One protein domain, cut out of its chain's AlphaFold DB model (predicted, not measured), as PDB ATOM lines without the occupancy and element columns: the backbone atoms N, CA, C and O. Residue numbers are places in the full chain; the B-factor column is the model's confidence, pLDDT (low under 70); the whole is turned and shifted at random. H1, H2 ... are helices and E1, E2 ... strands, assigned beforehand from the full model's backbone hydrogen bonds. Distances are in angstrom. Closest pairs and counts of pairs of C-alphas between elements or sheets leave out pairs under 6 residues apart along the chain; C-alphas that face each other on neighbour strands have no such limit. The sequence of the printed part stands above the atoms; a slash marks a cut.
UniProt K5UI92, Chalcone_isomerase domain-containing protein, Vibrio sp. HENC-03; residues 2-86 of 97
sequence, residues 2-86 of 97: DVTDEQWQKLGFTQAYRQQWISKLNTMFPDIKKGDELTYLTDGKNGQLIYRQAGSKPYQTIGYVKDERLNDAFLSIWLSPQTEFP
ATOM      1  N   ASP A   2     178.857 278.682 229.399       91.50
ATOM      2  CA  ASP A   2     179.303 280.017 228.979       91.50
ATOM      3  C   ASP A   2     179.464 280.999 230.145       91.50
ATOM      4  O   ASP A   2     180.492 281.658 230.257       91.50
ATOM      5  N   VAL A   3     178.507 281.018 231.081       92.94
ATOM      6  CA  VAL A   3     178.594 281.864 232.284       92.94
ATOM      7  C   VAL A   3     179.833 281.517 233.116       92.94
ATOM      8  O   VAL A   3     180.515 282.415 233.591       92.94
ATOM      9  N   THR A   4     180.168 280.233 233.269       94.31
ATOM     10  CA  THR A   4     181.368 279.803 234.009       94.31
ATOM     11  C   THR A   4     182.649 280.334 233.360       94.31
ATOM     12  O   THR A   4     183.521 280.839 234.066       94.31
ATOM     13  N   ASP A   5     182.755 280.269 232.028       97.19
ATOM     14  CA  ASP A   5     183.904 280.818 231.292       97.19
ATOM     15  C   ASP A   5     183.986 282.344 231.437       97.19
ATOM     16  O   ASP A   5     185.059 282.879 231.715       97.19
ATOM     17  N   GLU A   6     182.849 283.040 231.343       96.94
ATOM     18  CA  GLU A   6     182.772 284.491 231.531       96.94
ATOM     19  C   GLU A   6     183.248 284.909 232.932       96.94
ATOM     20  O   GLU A   6     184.063 285.826 233.064       96.94
ATOM     21  N   GLN A   7     182.799 284.213 233.985       97.31
ATOM     22  CA  GLN A   7     183.244 284.484 235.357       97.31
ATOM     23  C   GLN A   7     184.755 284.298 235.494       97.31
ATOM     24  O   GLN A   7     185.447 285.151 236.050       97.31
ATOM     25  N   TRP A   8     185.305 283.217 234.942       97.69
ATOM     26  CA  TRP A   8     186.745 282.991 234.977       97.69
ATOM     27  C   TRP A   8     187.539 284.005 234.151       97.69
ATOM     28  O   TRP A   8     188.644 284.381 234.544       97.69
ATOM     29  N   GLN A   9     186.995 284.479 233.029       97.25
ATOM     30  CA  GLN A   9     187.608 285.553 232.256       97.25
ATOM     31  C   GLN A   9     187.694 286.840 233.086       97.25
ATOM     32  O   GLN A   9     188.752 287.468 233.115       97.25
ATOM     33  N   LYS A  10     186.621 287.205 233.795       96.06
ATOM     34  CA  LYS A  10     186.593 288.384 234.678       96.06
ATOM     35  C   LYS A  10     187.547 288.255 235.866       96.06
ATOM     36  O   LYS A  10     188.153 289.243 236.266       96.06
ATOM     37  N   LEU A  11     187.731 287.038 236.377       96.19
ATOM     38  CA  LEU A  11     188.696 286.718 237.435       96.19
ATOM     39  C   LEU A  11     190.155 286.637 236.939       96.19
ATOM     40  O   LEU A  11     191.057 286.402 237.738       96.19
ATOM     41  N   GLY A  12     190.404 286.830 235.639       96.38
ATOM     42  CA  GLY A  12     191.754 286.920 235.075       96.38
ATOM     43  C   GLY A  12     192.431 285.579 234.778       96.38
ATOM     44  O   GLY A  12     193.630 285.555 234.492       96.38
ATOM     45  N   PHE A  13     191.703 284.458 234.801       97.50
ATOM     46  CA  PHE A  13     192.265 283.172 234.376       97.50
ATOM     47  C   PHE A  13     192.584 283.195 232.879       97.50
ATOM     48  O   PHE A  13     191.835 283.772 232.094       97.50
ATOM     49  N   THR A  14     193.670 282.549 232.447       97.81
ATOM     50  CA  THR A  14     194.067 282.545 231.026       97.81
ATOM     51  C   THR A  14     193.116 281.703 230.177       97.81
ATOM     52  O   THR A  14     192.554 280.716 230.648       97.81
ATOM     53  N   GLN A  15     192.961 282.050 228.896       97.44
ATOM     54  CA  GLN A  15     192.057 281.323 227.995       97.44
ATOM     55  C   GLN A  15     192.410 279.835 227.889       97.44
ATOM     56  O   GLN A  15     191.508 279.004 227.881       97.44
ATOM     57  N   ALA A  16     193.703 279.494 227.874       97.44
ATOM     58  CA  ALA A  16     194.160 278.107 227.838       97.44
ATOM     59  C   ALA A  16     193.632 277.288 229.031       97.44
ATOM     60  O   ALA A  16     193.059 276.218 228.827       97.44
ATOM     61  N   TYR A  17     193.753 277.816 230.256       97.19
ATOM     62  CA  TYR A  17     193.231 277.137 231.445       97.19
ATOM     63  C   TYR A  17     191.710 277.036 231.418       97.19
ATOM     64  O   TYR A  17     191.166 275.952 231.630       97.19
ATOM     65  N   ARG A  18     191.012 278.131 231.093       97.81
ATOM     66  CA  ARG A  18     189.545 278.128 231.058       97.81
ATOM     67  C   ARG A  18     189.005 277.102 230.068       97.81
ATOM     68  O   ARG A  18     188.157 276.305 230.440       97.81
ATOM     69  N   GLN A  19     189.530 277.050 228.845       97.12
ATOM     70  CA  GLN A  19     189.066 276.101 227.828       97.12
ATOM     71  C   GLN A  19     189.313 274.642 228.239       97.12
ATOM     72  O   GLN A  19     188.421 273.802 228.103       97.12
ATOM     73  N   GLN A  20     190.479 274.347 228.824       97.19
ATOM     74  CA  GLN A  20     190.775 273.025 229.381       97.19
ATOM     75  C   GLN A  20     189.768 272.638 230.476       97.19
ATOM     76  O   GLN A  20     189.225 271.529 230.479       97.19
ATOM     77  N   TRP A  21     189.502 273.550 231.406       97.19
ATOM     78  CA  TRP A  21     188.600 273.316 232.527       97.19
ATOM     79  C   TRP A  21     187.134 273.214 232.104       97.19
ATOM     80  O   TRP A  21     186.442 272.305 232.557       97.19
ATOM     81  N   ILE A  22     186.670 274.070 231.191       96.81
ATOM     82  CA  ILE A  22     185.325 273.997 230.607       96.81
ATOM     83  C   ILE A  22     185.131 272.660 229.898       96.81
ATOM     84  O   ILE A  22     184.115 272.000 230.116       96.81
ATOM     85  N   SER A  23     186.116 272.210 229.112       95.56
ATOM     86  CA  SER A  23     186.054 270.890 228.484       95.56
ATOM     87  C   SER A  23     185.911 269.782 229.525       95.56
ATOM     88  O   SER A  23     185.140 268.855 229.299       95.56
ATOM     89  N   LYS A  24     186.617 269.876 230.659       95.00
ATOM     90  CA  LYS A  24     186.555 268.877 231.732       95.00
ATOM     91  C   LYS A  24     185.212 268.883 232.461       95.00
ATOM     92  O   LYS A  24     184.681 267.815 232.748       95.00
ATOM     93  N   LEU A  25     184.666 270.059 232.760       94.50
ATOM     94  CA  LEU A  25     183.366 270.192 233.419       94.50
ATOM     95  C   LEU A  25     182.224 269.727 232.508       94.50
ATOM     96  O   LEU A  25     181.342 269.006 232.964       94.50
ATOM     97  N   ASN A  26     182.275 270.044 231.212       94.12
ATOM     98  CA  ASN A  26     181.259 269.622 230.243       94.12
ATOM     99  C   ASN A  26     181.073 268.100 230.173       94.12
ATOM    100  O   ASN A  26     179.974 267.648 229.874       94.12
ATOM    101  N   THR A  27     182.097 267.291 230.477       94.19
ATOM    102  CA  THR A  27     181.933 265.826 230.480       94.19
ATOM    103  C   THR A  27     181.131 265.303 231.672       94.19
ATOM    104  O   THR A  27     180.805 264.123 231.701       94.19
ATOM    105  N   MET A  28     180.903 266.130 232.696       92.81
ATOM    106  CA  MET A  28     180.268 265.728 233.957       92.81
ATOM    107  C   MET A  28     178.836 266.245 234.071       92.81
ATOM    108  O   MET A  28     178.014 265.616 234.729       92.81
ATOM    109  N   PHE A  29     178.539 267.402 233.473       90.19
ATOM    110  CA  PHE A  29     177.250 268.064 233.640       90.19
ATOM    111  C   PHE A  29     176.154 267.367 232.818       90.19
ATOM    112  O   PHE A  29     176.284 267.274 231.596       90.19
ATOM    113  N   PRO A  30     175.060 266.911 233.452       88.31
ATOM    114  CA  PRO A  30     173.866 266.488 232.738       88.31
ATOM    115  C   PRO A  30     173.102 267.708 232.199       88.31
ATOM    116  O   PRO A  30     173.452 268.859 232.465       88.31
ATOM    117  N   ASP A  31     172.021 267.452 231.469       89.44
ATOM    118  CA  ASP A  31     171.031 268.478 231.135       89.44
ATOM    119  C   ASP A  31     170.253 268.885 232.402       89.44
ATOM    120  O   ASP A  31     169.409 268.127 232.883       89.44
ATOM    121  N   ILE A  32     170.585 270.050 232.974       89.31
ATOM    122  CA  ILE A  32     170.016 270.559 234.232       89.31
ATOM    123  C   ILE A  32     168.754 271.368 233.937       89.31
ATOM    124  O   ILE A  32     168.791 272.380 233.235       89.31
ATOM    125  N   LYS A  33     167.642 270.967 234.547       92.31
ATOM    126  CA  LYS A  33     166.331 271.596 234.392       92.31
ATOM    127  C   LYS A  33     165.928 272.339 235.657       92.31
ATOM    128  O   LYS A  33     166.510 272.210 236.734       92.31
ATOM    129  N   LYS A  34     164.885 273.157 235.530       92.94
ATOM    130  CA  LYS A  34     164.333 273.896 236.665       92.94
ATOM    131  C   LYS A  34     163.866 272.921 237.753       92.94
ATOM    132  O   LYS A  34     162.994 272.095 237.505       92.94
ATOM    133  N   GLY A  35     164.397 273.097 238.961       93.19
ATOM    134  CA  GLY A  35     164.087 272.266 240.127       93.19
ATOM    135  C   GLY A  35     165.095 271.146 240.381       93.19
ATOM    136  O   GLY A  35     165.036 270.534 241.447       93.19
ATOM    137  N   ASP A  36     166.013 270.894 239.446       94.56
ATOM    138  CA  ASP A  36     167.148 270.015 239.693       94.56
ATOM    139  C   ASP A  36     168.166 270.705 240.608       94.56
ATOM    140  O   ASP A  36     168.273 271.934 240.650       94.56
ATOM    141  N   GLU A  37     168.935 269.899 241.330       93.81
ATOM    142  CA  GLU A  37     170.009 270.368 242.195       93.81
ATOM    143  C   GLU A  37     171.354 269.871 241.685       93.81
ATOM    144  O   GLU A  37     171.537 268.686 241.392       93.81
ATOM    145  N   LEU A  38     172.315 270.790 241.633       93.06
ATOM    146  CA  LEU A  38     173.713 270.492 241.391       93.06
ATOM    147  C   LEU A  38     174.531 270.989 242.581       93.06
ATOM    148  O   LEU A  38     174.552 272.183 242.878       93.06
ATOM    149  N   THR A  39     175.232 270.066 243.224       94.25
ATOM    150  CA  THR A  39     176.041 270.320 244.411       94.25
ATOM    151  C   THR A  39     177.497 270.021 244.105       94.25
ATOM    152  O   THR A  39     177.835 268.944 243.614       94.25
ATOM    153  N   TYR A  40     178.372 270.964 244.436       95.31
ATOM    154  CA  TYR A  40     179.814 270.763 244.403       95.31
ATOM    155  C   TYR A  40     180.327 270.530 245.824       95.31
ATOM    156  O   TYR A  40     180.210 271.413 246.672       95.31
ATOM    157  N   LEU A  41     180.870 269.341 246.093       95.38
ATOM    158  CA  LEU A  41     181.454 268.984 247.388       95.38
ATOM    159  C   LEU A  41     182.967 268.854 247.249       95.38
ATOM    160  O   LEU A  41     183.431 268.171 246.343       95.38
ATOM    161  N   THR A  42     183.733 269.459 248.153       96.12
ATOM    162  CA  THR A  42     185.199 269.482 248.090       96.12
ATOM    163  C   THR A  42     185.828 269.444 249.478       96.12
ATOM    164  O   THR A  42     185.247 269.943 250.440       96.12
ATOM    165  N   ASP A  43     187.023 268.860 249.566       94.88
ATOM    166  CA  ASP A  43     187.901 268.895 250.742       94.88
ATOM    167  C   ASP A  43     188.951 270.028 250.676       94.88
ATOM    168  O   ASP A  43     189.835 270.113 251.528       94.88
ATOM    169  N   GLY A  44     188.867 270.889 249.657       91.19
ATOM    170  CA  GLY A  44     189.835 271.945 249.355       91.19
ATOM    171  C   GLY A  44     190.900 271.553 248.327       91.19
ATOM    172  O   GLY A  44     191.502 272.442 247.744       91.19
ATOM    173  N   LYS A  45     191.094 270.261 248.040       93.62
ATOM    174  CA  LYS A  45     192.049 269.770 247.027       93.62
ATOM    175  C   LYS A  45     191.356 269.040 245.889       93.62
ATOM    176  O   LYS A  45     191.653 269.254 244.717       93.62
ATOM    177  N   ASN A  46     190.427 268.166 246.246       96.00
ATOM    178  CA  ASN A  46     189.603 267.397 245.337       96.00
ATOM    179  C   ASN A  46     188.147 267.816 245.502       96.00
ATOM    180  O   ASN A  46     187.703 268.213 246.581       96.00
ATOM    181  N   GLY A  47     187.382 267.681 244.429       96.62
ATOM    182  CA  GLY A  47     185.955 267.939 244.409       96.62
ATOM    183  C   GLY A  47     185.169 266.827 243.732       96.62
ATOM    184  O   GLY A  47     185.708 266.006 242.987       96.62
ATOM    185  N   GLN A  48     183.865 266.818 243.967       96.81
ATOM    186  CA  GLN A  48     182.908 265.978 243.266       96.81
ATOM    187  C   GLN A  48     181.630 266.752 242.961       96.81
ATOM    188  O   GLN A  48     181.162 267.563 243.762       96.81
ATOM    189  N   LEU A  49     181.069 266.473 241.788       96.25
ATOM    190  CA  LEU A  49     179.773 266.979 241.368       96.25
ATOM    191  C   LEU A  49     178.716 265.940 241.708       96.25
ATOM    192  O   LEU A  49     178.813 264.780 241.306       96.25
ATOM    193  N   ILE A  50     177.710 266.380 242.445       96.19
ATOM    194  CA  ILE A  50     176.568 265.586 242.864       96.19
ATOM    195  C   ILE A  50     175.334 266.213 242.235       96.19
ATOM    196  O   ILE A  50     175.118 267.417 242.348       96.19
ATOM    197  N   TYR A  51     174.517 265.399 241.587       95.69
ATOM    198  CA  TYR A  51     173.292 265.825 240.933       95.69
ATOM    199  C   TYR A  51     172.081 265.137 241.553       95.69
ATOM    200  O   TYR A  51     172.137 263.961 241.919       95.69
ATOM    201  N   ARG A  52     170.973 265.873 241.647       95.00
ATOM    202  CA  ARG A  52     169.662 265.336 242.002       95.00
ATOM    203  C   ARG A  52     168.615 265.904 241.060       95.00
ATOM    204  O   ARG A  52     168.367 267.106 241.055       95.00
ATOM    205  N   GLN A  53     167.952 265.023 240.321       94.31
ATOM    206  CA  GLN A  53     166.799 265.409 239.520       94.31
ATOM    207  C   GLN A  53     165.615 265.789 240.424       94.31
ATOM    208  O   GLN A  53     165.367 265.151 241.453       94.31
ATOM    209  N   ALA A  54     164.846 266.799 240.025       93.00
ATOM    210  CA  ALA A  54     163.625 267.219 240.695       93.00
ATOM    211  C   ALA A  54     162.671 266.030 240.912       93.00
ATOM    212  O   ALA A  54     162.426 265.228 240.009       93.00
ATOM    213  N   GLY A  55     162.139 265.894 242.129       89.25
ATOM    214  CA  GLY A  55     161.231 264.797 242.493       89.25
ATOM    215  C   GLY A  55     161.883 263.410 242.605       89.25
ATOM    216  O   GLY A  55     161.184 262.447 242.915       89.25
ATOM    217  N   SER A  56     163.198 263.291 242.401       86.81
ATOM    218  CA  SER A  56     163.943 262.033 242.530       86.81
ATOM    219  C   SER A  56     164.707 261.964 243.856       86.81
ATOM    220  O   SER A  56     165.183 262.978 244.366       86.81
ATOM    221  N   LYS A  57     164.809 260.762 244.441       75.88
ATOM    222  CA  LYS A  57     165.389 260.565 245.783       75.88
ATOM    223  C   LYS A  57     166.903 260.327 245.840       75.88
ATOM    224  O   LYS A  57     167.493 260.838 246.790       75.88
ATOM    225  N   PRO A  58     167.570 259.578 244.939       90.00
ATOM    226  CA  PRO A  58     169.007 259.427 245.090       90.00
ATOM    227  C   PRO A  58     169.725 260.666 244.556       90.00
ATOM    228  O   PRO A  58     169.500 261.100 243.427       90.00
ATOM    229  N   TYR A  59     170.624 261.207 245.373       91.88
ATOM    230  CA  TYR A  59     171.725 262.007 244.864       91.88
ATOM    231  C   TYR A  59     172.693 261.078 244.139       91.88
ATOM    232  O   TYR A  59     172.998 259.989 244.631       91.88
ATOM    233  N   GLN A  60     173.193 261.513 242.991       93.81
ATOM    234  CA  GLN A  60     174.155 260.755 242.212       93.81
ATOM    235  C   GLN A  60     175.419 261.578 242.008       93.81
ATOM    236  O   GLN A  60     175.363 262.710 241.531       93.81
ATOM    237  N   THR A  61     176.573 260.993 242.323       95.81
ATOM    238  CA  THR A  61     177.856 261.565 241.915       95.81
ATOM    239  C   THR A  61     178.023 261.392 240.409       95.81
ATOM    240  O   THR A  61     177.997 260.275 239.896       95.81
ATOM    241  N   ILE A  62     178.182 262.508 239.706       95.44
ATOM    242  CA  ILE A  62     178.262 262.586 238.238       95.44
ATOM    243  C   ILE A  62     179.664 262.954 237.745       95.44
ATOM    244  O   ILE A  62     179.944 262.899 236.551       95.44
ATOM    245  N   GLY A  63     180.579 263.300 238.652       96.00
ATOM    246  CA  GLY A  63     181.952 263.600 238.277       96.00
ATOM    247  C   GLY A  63     182.862 263.893 239.458       96.00
ATOM    248  O   GLY A  63     182.405 264.216 240.552       96.00
ATOM    249  N   TYR A  64     184.165 263.806 239.197       96.69
ATOM    250  CA  TYR A  64     185.226 264.122 240.147       96.69
ATOM    251  C   TYR A  64     186.191 265.136 239.539       96.69
ATOM    252  O   TYR A  64     186.660 264.969 238.409       96.69
ATOM    253  N   VAL A  65     186.539 266.147 240.323       96.81
ATOM    254  CA  VAL A  65     187.548 267.159 240.019       96.81
ATOM    255  C   VAL A  65     188.773 266.861 240.878       96.81
ATOM    256  O   VAL A  65     188.769 267.106 242.076       96.81
ATOM    257  N   LYS A  66     189.812 266.278 240.275       95.88
ATOM    258  CA  LYS A  66     191.081 265.948 240.961       95.88
ATOM    259  C   LYS A  66     192.184 266.986 240.738       95.88
ATOM    260  O   LYS A  66     193.265 266.869 241.298       95.88
ATOM    261  N   ASP A  67     191.935 267.943 239.849       95.75
ATOM    262  CA  ASP A  67     192.837 269.064 239.603       95.75
ATOM    263  C   ASP A  67     192.521 270.157 240.629       95.75
ATOM    264  O   ASP A  67     191.460 270.778 240.562       95.75
ATOM    265  N   GLU A  68     193.436 270.375 241.574       96.56
ATOM    266  CA  GLU A  68     193.318 271.394 242.623       96.56
ATOM    267  C   GLU A  68     193.151 272.800 242.029       96.56
ATOM    268  O   GLU A  68     192.354 273.589 242.527       96.56
ATOM    269  N   ARG A  69     193.790 273.099 240.890       96.56
ATOM    270  CA  ARG A  69     193.642 274.412 240.241       96.56
ATOM    271  C   ARG A  69     192.240 274.606 239.685       96.56
ATOM    272  O   ARG A  69     191.703 275.706 239.766       96.56
ATOM    273  N   LEU A  70     191.646 273.550 239.130       97.00
ATOM    274  CA  LEU A  70     190.246 273.575 238.704       97.00
ATOM    275  C   LEU A  70     189.313 273.685 239.914       97.00
ATOM    276  O   LEU A  70     188.350 274.444 239.864       97.00
ATOM    277  N   ASN A  71     189.604 272.963 240.997       96.44
ATOM    278  CA  ASN A  71     188.838 273.045 242.237       96.44
ATOM    279  C   ASN A  71     188.783 274.489 242.760       96.44
ATOM    280  O   ASN A  71     187.697 275.041 242.955       96.44
ATOM    281  N   ASP A  72     189.946 275.124 242.884       96.25
ATOM    282  CA  ASP A  72     190.081 276.507 243.333       96.25
ATOM    283  C   ASP A  72     189.417 277.486 242.367       96.25
ATOM    284  O   ASP A  72     188.648 278.356 242.786       96.25
ATOM    285  N   ALA A  73     189.655 277.326 241.061       96.81
ATOM    286  CA  ALA A  73     189.043 278.169 240.044       96.81
ATOM    287  C   ALA A  73     187.513 278.084 240.100       96.81
ATOM    288  O   ALA A  73     186.838 279.113 240.040       96.81
ATOM    289  N   PHE A  74     186.939 276.895 240.266       96.19
ATOM    290  CA  PHE A  74     185.492 276.726 240.317       96.19
ATOM    291  C   PHE A  74     184.877 277.405 241.549       96.19
ATOM    292  O   PHE A  74     183.919 278.167 241.420       96.19
ATOM    293  N   LEU A  75     185.471 277.229 242.732       95.25
ATOM    294  CA  LEU A  75     185.016 277.895 243.960       95.25
ATOM    295  C   LEU A  75     185.202 279.418 243.914       95.25
ATOM    296  O   LEU A  75     184.410 280.166 244.499       95.25
ATOM    297  N   SER A  76     186.236 279.891 243.212       96.19
ATOM    298  CA  SER A  76     186.562 281.315 243.119       96.19
ATOM    299  C   SER A  76     185.437 282.149 242.499       96.19
ATOM    300  O   SER A  76     185.309 283.322 242.848       96.19
ATOM    301  N   ILE A  77     184.558 281.540 241.694       95.81
ATOM    302  CA  ILE A  77     183.362 282.188 241.139       95.81
ATOM    303  C   ILE A  77     182.526 282.837 242.243       95.81
ATOM    304  O   ILE A  77     182.033 283.945 242.055       95.81
ATOM    305  N   TRP A  78     182.410 282.200 243.413       94.50
ATOM    306  CA  TRP A  78     181.624 282.711 244.542       94.50
ATOM    307  C   TRP A  78     182.474 283.256 245.690       94.50
ATOM    308  O   TRP A  78     182.045 284.171 246.390       94.50
ATOM    309  N   LEU A  79     183.663 282.692 245.918       94.50
ATOM    310  CA  LEU A  79     184.471 283.001 247.103       94.50
ATOM    311  C   LEU A  79     185.565 284.044 246.849       94.50
ATOM    312  O   LEU A  79     186.045 284.666 247.808       94.50
ATOM    313  N   SER A  80     185.943 284.283 245.589       95.06
ATOM    314  CA  SER A  80     186.958 285.286 245.256       95.06
ATOM    315  C   SER A  80     186.538 286.667 245.762       95.06
ATOM    316  O   SER A  80     185.383 287.051 245.583       95.06
ATOM    317  N   PRO A  81     187.445 287.473 246.341       92.38
ATOM    318  CA  PRO A  81     187.178 288.885 246.624       92.38
ATOM    319  C   PRO A  81     186.723 289.691 245.396       92.38
ATOM    320  O   PRO A  81     186.080 290.722 245.564       92.38
ATOM    321  N   GLN A  82     187.043 289.220 244.186       93.06
ATOM    322  CA  GLN A  82     186.694 289.840 242.904       93.06
ATOM    323  C   GLN A  82     185.429 289.237 242.256       93.06
ATOM    324  O   GLN A  82     185.153 289.501 241.092       93.06
ATOM    325  N   THR A  83     184.670 288.406 242.978       93.00
ATOM    326  CA  THR A  83     183.415 287.822 242.475       93.00
ATOM    327  C   THR A  83     182.375 288.887 242.115       93.00
ATOM    328  O   THR A  83     182.201 289.876 242.831       93.00
ATOM    329  N   GLU A  84     181.589 288.628 241.069       92.38
ATOM    330  CA  GLU A  84     180.400 289.423 240.734       92.38
ATOM    331  C   GLU A  84     179.223 289.194 241.703       92.38
ATOM    332  O   GLU A  84     178.204 289.881 241.622       92.38
ATOM    333  N   PHE A  85     179.361 288.277 242.670       92.06
ATOM    334  CA  PHE A  85     178.336 287.940 243.662       92.06
ATOM    335  C   PHE A  85     178.719 288.368 245.097       92.06
ATOM    336  O   PHE A  85     178.724 287.542 246.016       92.06
ATOM    337  N   PRO A  86     179.004 289.659 245.372       92.00
ATOM    338  CA  PRO A  86     179.575 290.097 246.649       92.00
ATOM    339  C   PRO A  86     178.661 289.848 247.857       92.00
ATOM    340  O   PRO A  86     179.147 289.602 248.962       92.00
TER     341      PRO A  86
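AT A GLANCE: This is residues 2 to 86 of the 97 residues of the protein "Chalcone_isomerase domain-containing protein" of Vibrio sp. HENC-03 (UniProt K5UI92). A three-strand antiparallel sheet makes one end of the domain and three helices gather at the other: H3 packs slantwise over one end of the sheet, and the helical hairpin H1 and H2 crosses H3. The 85 printed residues run H1 H2 E1 E2 E3 H3, mixed helices and strands; E1 E2 E3, in that order, form a meander, each strand the antiparallel neighbour of the one before. The whole is compact, radius of gyration of the C-alphas 13.3 A, spanning 38 by 25 by 22 A.

HOW THE PARTS SIT: Within hydrogen-bond range are N 39 and O 50, 2.8 A, in the hairpin of E1, residues 37 to 42, and E2, residues 47 to 52, and N 49 and O 63, 2.9 A, in that of E2 and E3, residues 60 to 65. H3, residues 68 to 79, is on one face, in two layers, at a height over the sheet of 9.9 A. With residues 73 to 77 alone it touches H1, residues 2 to 10, about perpendicular at 89 degrees; the closest C-alphas, of Gln 7 and Ile 77, are 6.2 A apart. H1 touches H2, residues 15 to 26, opposite ways at a shallow tilt of 30 degrees; the closest C-alphas, of Asp 5 and Arg 18, are 6.3 A apart. H2 only grazes the sheet. O i to N i+4 pairs are within range throughout H1 and H2, and 6 of 8 in H3.

IN THESE COORDINATES: E1, E2 and E3 measure 16.3, 16.7 and 15.0 A, H1, H2 and H3 12.5, 16.1 and 15.3 A. C-alpha 2 is at (179.303, 280.017, 228.979), C-alpha 79 at (184.471, 283.001, 247.103).

THE WHOLE: The farthest C-alphas, Thr 14 and Gly 55, are 39.0 A apart. The printed part has no cut or long link, and no printed residue is under 70 in pLDDT.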